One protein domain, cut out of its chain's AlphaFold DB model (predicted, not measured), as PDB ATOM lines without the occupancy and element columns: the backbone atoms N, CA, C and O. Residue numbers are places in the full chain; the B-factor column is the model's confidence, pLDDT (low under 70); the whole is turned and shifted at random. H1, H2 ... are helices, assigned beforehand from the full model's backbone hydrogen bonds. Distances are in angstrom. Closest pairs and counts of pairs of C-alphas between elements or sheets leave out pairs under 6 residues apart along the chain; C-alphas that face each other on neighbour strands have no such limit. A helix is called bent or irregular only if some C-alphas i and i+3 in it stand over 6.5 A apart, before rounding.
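This is residues 253 to 304 of the 391 residues of an uncharacterized protein of Paenibacillus donghaensis (UniProt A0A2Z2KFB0). A long helix, H2, is crossed near its middle by H1, while H3 folds back from the last end of H2 so that the two make a V joined at Gly 292. H1 and H3 run nearly the same way in space but stay apart from each other, and H2 packs on both of them. The printed part has 52 residues with three named helices, in the order H1, H2, H3 along the chain, and no named strand; the class is all helix. The whole is compact, with a radius of gyration of the C-alphas of 10.7 A, and its outline is flat, spanning 30 by 26 by 14 A.

H2, residues 275 to 291, is the longest helix by residues, with 17. H1, residues 254 to 267, touches it, with 11 pairs of C-alphas within 8 A. The closest C-alphas of these two helices are those of Ala 263 and Arg 282, 5.8 A apart. The lines of H1 and H2 stand at a steep tilt of 51 degrees, and the two run opposite ways. Their centres are 9.0 A apart. H3, residues 293 to 302, touches H2 with 6 pairs of C-alphas within 8 A, and H2 touches H3 with residues 285 to 289 alone. The closest C-alphas of H2 and H3 are those of Lys 288 and Leu 296, 4.8 A apart. H2 and H3 stand at a steep tilt of 49 degrees and run opposite ways, with their centres 13.0 A apart. H1 and H3 are apart, with no C-alpha of the one within 8 A of the other. In H1, H2 and H3 every O i to N i+4 pair is within hydrogen-bond range.

H2 runs from C-alpha 275 at (106.266, 197.974, 156.804) to C-alpha 291 at (124.175, 188.398, 170.610), a length of 24.6 A. H1, from Val 254 to Leu 267, is 19.7 A long and begins with C-alpha 254 at (126.773, 195.428, 155.395). H3, from Thr 293 to Gly 302, is 14.2 A long and ends with C-alpha 302 at (114.070, 177.628, 165.282). No helix is bent or irregular.

The two C-alphas farthest apart are those of Pro 271 and Gly 292, 30.3 A. The C-alphas of Asn 253 and Lys 304, the first and last printed residues, are 27.1 A apart. The printed part has no cut. The link from H1 to H2, 7 residues, is short, and the link from H2 to H3, 1 residue, is tight; no link is long. The mean pLDDT of the printed part is 79.8, and it is under 70 at residue 253 and at residues 268 to 273, which lie in the link between H1 and H2.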
ATOM      1  N   ASN A 253     126.432 199.847 155.386       69.31
ATOM      2  CA  ASN A 253     126.303 199.067 156.597       69.31
ATOM      3  C   ASN A 253     125.936 197.634 156.174       69.31
ATOM      4  O   ASN A 253     124.765 197.319 156.003       69.31
ATOM      5  N   VAL A 254     126.950 196.803 155.901       72.69
ATOM      6  CA  VAL A 254     126.773 195.428 155.395       72.69
ATOM      7  C   VAL A 254     125.927 194.613 156.359       72.69
ATOM      8  O   VAL A 254     125.107 193.818 155.919       72.69
ATOM      9  N   GLU A 255     126.095 194.848 157.661       76.12
ATOM     10  CA  GLU A 255     125.249 194.255 158.689       76.12
ATOM     11  C   GLU A 255     123.788 194.658 158.477       76.12
ATOM     12  O   GLU A 255     122.929 193.794 158.353       76.12
ATOM     13  N   GLU A 256     123.500 195.950 158.344       78.44
ATOM     14  CA  GLU A 256     122.139 196.431 158.109       78.44
ATOM     15  C   GLU A 256     121.556 195.914 156.792       78.44
ATOM     16  O   GLU A 256     120.440 195.408 156.782       78.44
ATOM     17  N   SER A 257     122.316 195.963 155.697       77.62
ATOM     18  CA  SER A 257     121.876 195.433 154.404       77.62
ATOM     19  C   SER A 257     121.634 193.928 154.453       77.62
ATOM     20  O   SER A 257     120.692 193.439 153.833       77.62
ATOM     21  N   PHE A 258     122.449 193.184 155.201       82.00
ATOM     22  CA  PHE A 258     122.225 191.765 155.439       82.00
ATOM     23  C   PHE A 258     120.919 191.540 156.208       82.00
ATOM     24  O   PHE A 258     120.092 190.746 155.767       82.00
ATOM     25  N   ILE A 259     120.693 192.265 157.307       84.31
ATOM     26  CA  ILE A 259     119.474 192.142 158.116       84.31
ATOM     27  C   ILE A 259     118.231 192.550 157.320       84.31
ATOM     28  O   ILE A 259     117.200 191.885 157.396       84.31
ATOM     29  N   GLU A 260     118.324 193.609 156.522       79.62
ATOM     30  CA  GLU A 260     117.255 194.073 155.648       79.62
ATOM     31  C   GLU A 260     116.906 193.025 154.589       79.62
ATOM     32  O   GLU A 260     115.734 192.678 154.428       79.62
ATOM     33  N   LYS A 261     117.912 192.468 153.904       80.44
ATOM     34  CA  LYS A 261     117.701 191.425 152.894       80.44
ATOM     35  C   LYS A 261     117.180 190.133 153.500       80.44
ATOM     36  O   LYS A 261     116.301 189.509 152.911       80.44
ATOM     37  N   LEU A 262     117.661 189.768 154.684       83.06
ATOM     38  CA  LEU A 262     117.162 188.623 155.430       83.06
ATOM     39  C   LEU A 262     115.691 188.828 155.817       83.06
ATOM     40  O   LEU A 262     114.860 187.976 155.524       83.06
ATOM     41  N   ALA A 263     115.336 189.983 156.384       84.25
ATOM     42  CA  ALA A 263     113.950 190.306 156.719       84.25
ATOM     43  C   ALA A 263     113.040 190.315 155.479       84.25
ATOM     44  O   ALA A 263     111.919 189.810 155.532       84.25
ATOM     45  N   GLN A 264     113.529 190.856 154.358       77.50
ATOM     46  CA  GLN A 264     112.817 190.858 153.082       77.50
ATOM     47  C   GLN A 264     112.567 189.429 152.578       77.50
ATOM     48  O   GLN A 264     111.442 189.113 152.198       77.50
ATOM     49  N   ALA A 265     113.581 188.562 152.607       79.50
ATOM     50  CA  ALA A 265     113.468 187.175 152.161       79.50
ATOM     51  C   ALA A 265     112.481 186.365 153.021       79.50
ATOM     52  O   ALA A 265     111.656 185.624 152.490       79.50
ATOM     53  N   LEU A 266     112.510 186.558 154.342       80.38
ATOM     54  CA  LEU A 266     111.629 185.859 155.285       80.38
ATOM     55  C   LEU A 266     110.160 186.297 155.182       80.38
ATOM     56  O   LEU A 266     109.258 185.522 155.490       80.38
ATOM     57  N   LEU A 267     109.899 187.541 154.765       78.06
ATOM     58  CA  LEU A 267     108.541 188.085 154.644       78.06
ATOM     59  C   LEU A 267     107.964 188.010 153.229       78.06
ATOM     60  O   LEU A 267     106.758 188.202 153.081       78.06
ATOM     61  N   ALA A 268     108.771 187.680 152.215       68.25
ATOM     62  CA  ALA A 268     108.365 187.652 150.807       68.25
ATOM     63  C   ALA A 268     107.164 186.730 150.501       68.25
ATOM     64  O   ALA A 268     106.489 186.925 149.494       68.25
ATOM     65  N   GLN A 269     106.867 185.758 151.367       60.81
ATOM     66  CA  GLN A 269     105.728 184.835 151.228       60.81
ATOM     67  C   GLN A 269     104.566 185.128 152.176       60.81
ATOM     68  O   GLN A 269     103.528 184.467 152.117       60.81
ATOM     69  N   SER A 270     104.708 186.101 153.077       60.62
ATOM     70  CA  SER A 270     103.634 186.437 154.002       60.62
ATOM     71  C   SER A 270     102.644 187.404 153.341       60.62
ATOM     72  O   SER A 270     103.037 188.506 152.969       60.62
ATOM     73  N   PRO A 271     101.325 187.119 153.337       56.38
ATOM     74  CA  PRO A 271     100.287 188.090 152.951       56.38
ATOM     75  C   PRO A 271     100.176 189.291 153.919       56.38
ATOM     76  O   PRO A 271      99.261 190.104 153.818       56.38
ATOM     77  N   ARG A 272     101.101 189.391 154.885       55.28
ATOM     78  CA  ARG A 272     101.258 190.448 155.889       55.28
ATOM     79  C   ARG A 272     102.541 191.263 155.669       55.28
ATOM     80  O   ARG A 272     103.127 191.711 156.656       55.28
ATOM     81  N   ASP A 273     102.990 191.444 154.425       64.56
ATOM     82  CA  ASP A 273     104.083 192.375 154.094       64.56
ATOM     83  C   ASP A 273     103.631 193.821 154.361       64.56
ATOM     84  O   ASP A 273     103.216 194.571 153.483       64.56
ATOM     85  N   SER A 274     103.604 194.174 155.642       71.50
ATOM     86  CA  SER A 274     103.411 195.530 156.129       71.50
ATOM     87  C   SER A 274     104.756 196.045 156.613       71.50
ATOM     88  O   SER A 274     105.519 195.308 157.246       71.50
ATOM     89  N   GLU A 275     105.023 197.325 156.377       74.81
ATOM     90  CA  GLU A 275     106.266 197.974 156.804       74.81
ATOM     91  C   GLU A 275     106.525 197.784 158.311       74.81
ATOM     92  O   GLU A 275     107.651 197.547 158.744       74.81
ATOM     93  N   THR A 276     105.459 197.756 159.118       77.38
ATOM     94  CA  THR A 276     105.517 197.459 160.555       77.38
ATOM     95  C   THR A 276     106.026 196.045 160.850       77.38
ATOM     96  O   THR A 276     106.857 195.868 161.740       77.38
ATOM     97  N   ALA A 277     105.565 195.030 160.112       78.56
ATOM     98  CA  ALA A 277     106.038 193.655 160.279       78.56
ATOM     99  C   ALA A 277     107.515 193.521 159.875       78.56
ATOM    100  O   ALA A 277     108.294 192.900 160.598       78.56
ATOM    101  N   ARG A 278     107.917 194.174 158.776       79.75
ATOM    102  CA  ARG A 278     109.312 194.199 158.315       79.75
ATOM    103  C   ARG A 278     110.229 194.923 159.294       79.75
ATOM    104  O   ARG A 278     111.341 194.468 159.545       79.75
ATOM    105  N   LYS A 279     109.774 196.027 159.885       82.06
ATOM    106  CA  LYS A 279     110.516 196.742 160.928       82.06
ATOM    107  C   LYS A 279     110.718 195.885 162.180       82.06
ATOM    108  O   LYS A 279     111.853 195.741 162.618       82.06
ATOM    109  N   ASN A 280     109.656 195.268 162.700       84.44
ATOM    110  CA  ASN A 280     109.743 194.422 163.894       84.44
ATOM    111  C   ASN A 280     110.701 193.239 163.689       84.44
ATOM    112  O   ASN A 280     111.515 192.949 164.562       84.44
ATOM    113  N   LEU A 281     110.643 192.597 162.515       86.12
ATOM    114  CA  LEU A 281     111.550 191.505 162.172       86.12
ATOM    115  C   LEU A 281     113.006 191.980 162.058       86.12
ATOM    116  O   LEU A 281     113.901 191.322 162.581       86.12
ATOM    117  N   ARG A 282     113.257 193.135 161.425       86.88
ATOM    118  CA  ARG A 282     114.601 193.739 161.385       86.88
ATOM    119  C   ARG A 282     115.141 193.983 162.795       86.88
ATOM    120  O   ARG A 282     116.287 193.645 163.066       86.88
ATOM    121  N   ASP A 283     114.330 194.531 163.697       87.25
ATOM    122  CA  ASP A 283     114.745 194.813 165.075       87.25
ATOM    123  C   ASP A 283     115.085 193.533 165.859       87.25
ATOM    124  O   ASP A 283     116.093 193.491 166.569       87.25
ATOM    125  N   GLU A 284     114.302 192.467 165.680       88.81
ATOM    126  CA  GLU A 284     114.575 191.153 166.271       88.81
ATOM    127  C   GLU A 284     115.868 190.530 165.720       88.81
ATOM    128  O   GLU A 284     116.739 190.115 166.490       88.81
ATOM    129  N   LEU A 285     116.040 190.533 164.395       88.44
ATOM    130  CA  LEU A 285     117.245 190.031 163.734       88.44
ATOM    131  C   LEU A 285     118.494 190.813 164.163       88.44
ATOM    132  O   LEU A 285     119.528 190.205 164.437       88.44
ATOM    133  N   ARG A 286     118.407 192.147 164.290       87.69
ATOM    134  CA  ARG A 286     119.503 192.983 164.811       87.69
ATOM    135  C   ARG A 286     119.887 192.583 166.229       87.69
ATOM    136  O   ARG A 286     121.074 192.511 166.539       87.69
ATOM    137  N   LEU A 287     118.905 192.337 167.101       88.81
ATOM    138  CA  LEU A 287     119.171 191.908 168.474       88.81
ATOM    139  C   LEU A 287     119.919 190.568 168.486       88.81
ATOM    140  O   LEU A 287     120.939 190.443 169.160       88.81
ATOM    141  N   LYS A 288     119.468 189.599 167.681       89.38
ATOM    142  CA  LYS A 288     120.115 188.284 167.575       89.38
ATOM    143  C   LYS A 288     121.493 188.328 166.935       89.38
ATOM    144  O   LYS A 288     122.383 187.622 167.396       89.38
ATOM    145  N   ASN A 289     121.711 189.198 165.954       86.81
ATOM    146  CA  ASN A 289     123.038 189.398 165.382       86.81
ATOM    147  C   ASN A 289     124.025 189.987 166.406       86.81
ATOM    148  O   ASN A 289     125.167 189.537 166.486       86.81
ATOM    149  N   LYS A 290     123.572 190.923 167.253       88.00
ATOM    150  CA  LYS A 290     124.384 191.506 168.340       88.00
ATOM    151  C   LYS A 290     124.741 190.509 169.444       88.00
ATOM    152  O   LYS A 290     125.797 190.645 170.053       88.00
ATOM    153  N   GLU A 291     123.887 189.519 169.699       89.56
ATOM    154  CA  GLU A 291     124.175 188.398 170.610       89.56
ATOM    155  C   GLU A 291     125.244 187.437 170.039       89.56
ATOM    156  O   GLU A 291     125.826 186.644 170.780       89.56
ATOM    157  N   GLY A 292     125.538 187.530 168.736       84.62
ATOM    158  CA  GLY A 292     126.560 186.766 168.028       84.62
ATOM    159  C   GLY A 292     125.985 185.827 166.966       84.62
ATOM    160  O   GLY A 292     124.817 185.438 166.997       84.62
ATOM    161  N   THR A 293     126.834 185.397 166.029       78.31
ATOM    162  CA  THR A 293     126.440 184.544 164.889       78.31
ATOM    163  C   THR A 293     125.770 183.234 165.312       78.31
ATOM    164  O   THR A 293     124.837 182.780 164.655       78.31
ATOM    165  N   ALA A 294     126.181 182.644 166.437       81.81
ATOM    166  CA  ALA A 294     125.554 181.442 166.986       81.81
ATOM    167  C   ALA A 294     124.102 181.682 167.440       81.81
ATOM    168  O   ALA A 294     123.245 180.822 167.231       81.81
ATOM    169  N   ALA A 295     123.811 182.849 168.026       85.31
ATOM    170  CA  ALA A 295     122.468 183.213 168.468       85.31
ATOM    171  C   ALA A 295     121.543 183.471 167.272       85.31
ATOM    172  O   ALA A 295     120.423 182.960 167.246       85.31
ATOM    173  N   LEU A 296     122.040 184.180 166.252       85.25
ATOM    174  CA  LEU A 296     121.317 184.372 164.995       85.25
ATOM    175  C   LEU A 296     121.033 183.040 164.289       85.25
ATOM    176  O   LEU A 296     119.898 182.795 163.893       85.25
ATOM    177  N   ASN A 297     122.028 182.156 164.186       82.31
ATOM    178  CA  ASN A 297     121.837 180.832 163.596       82.31
ATOM    179  C   ASN A 297     120.813 180.014 164.380       82.31
ATOM    180  O   ASN A 297     119.920 179.433 163.778       82.31
ATOM    181  N   THR A 298     120.888 180.021 165.713       86.25
ATOM    182  CA  THR A 298     119.913 179.326 166.565       86.25
ATOM    183  C   THR A 298     118.497 179.848 166.314       86.25
ATOM    184  O   THR A 298     117.567 179.057 166.154       86.25
ATOM    185  N   TRP A 299     118.333 181.172 166.218       89.19
ATOM    186  CA  TRP A 299     117.052 181.797 165.903       89.19
ATOM    187  C   TRP A 299     116.537 181.381 164.523       89.19
ATOM    188  O   TRP A 299     115.393 180.946 164.412       89.19
ATOM    189  N   LEU A 300     117.390 181.435 163.493       85.06
ATOM    190  CA  LEU A 300     117.037 181.011 162.136       85.06
ATOM    191  C   LEU A 300     116.632 179.537 162.106       85.06
ATOM    192  O   LEU A 300     115.616 179.213 161.505       85.06
ATOM    193  N   THR A 301     117.359 178.671 162.821       81.25
ATOM    194  CA  THR A 301     117.050 177.235 162.903       81.25
ATOM    195  C   THR A 301     115.780 176.890 163.670       81.25
ATOM    196  O   THR A 301     115.214 175.817 163.482       81.25
ATOM    197  N   GLY A 302     115.330 177.779 164.555       81.81
ATOM    198  CA  GLY A 302     114.070 177.628 165.282       81.81
ATOM    199  C   GLY A 302     112.894 178.351 164.624       81.81
ATOM    200  O   GLY A 302     111.762 178.228 165.099       81.81
ATOM    201  N   SER A 303     113.142 179.137 163.572       82.62
ATOM    202  CA  SER A 303     112.134 179.997 162.968       82.62
ATOM    203  C   SER A 303     111.209 179.204 162.055       82.62
ATOM    204  O   SER A 303     111.640 178.511 161.144       82.62
ATOM    205  N   LYS A 304     109.896 179.380 162.239       80.19
ATOM    206  CA  LYS A 304     108.876 178.818 161.336       80.19
ATOM    207  C   LYS A 304     108.799 179.539 159.987       80.19
ATOM    208  O   LYS A 304     107.998 179.153 159.145       80.19
TER     209      LYS A 304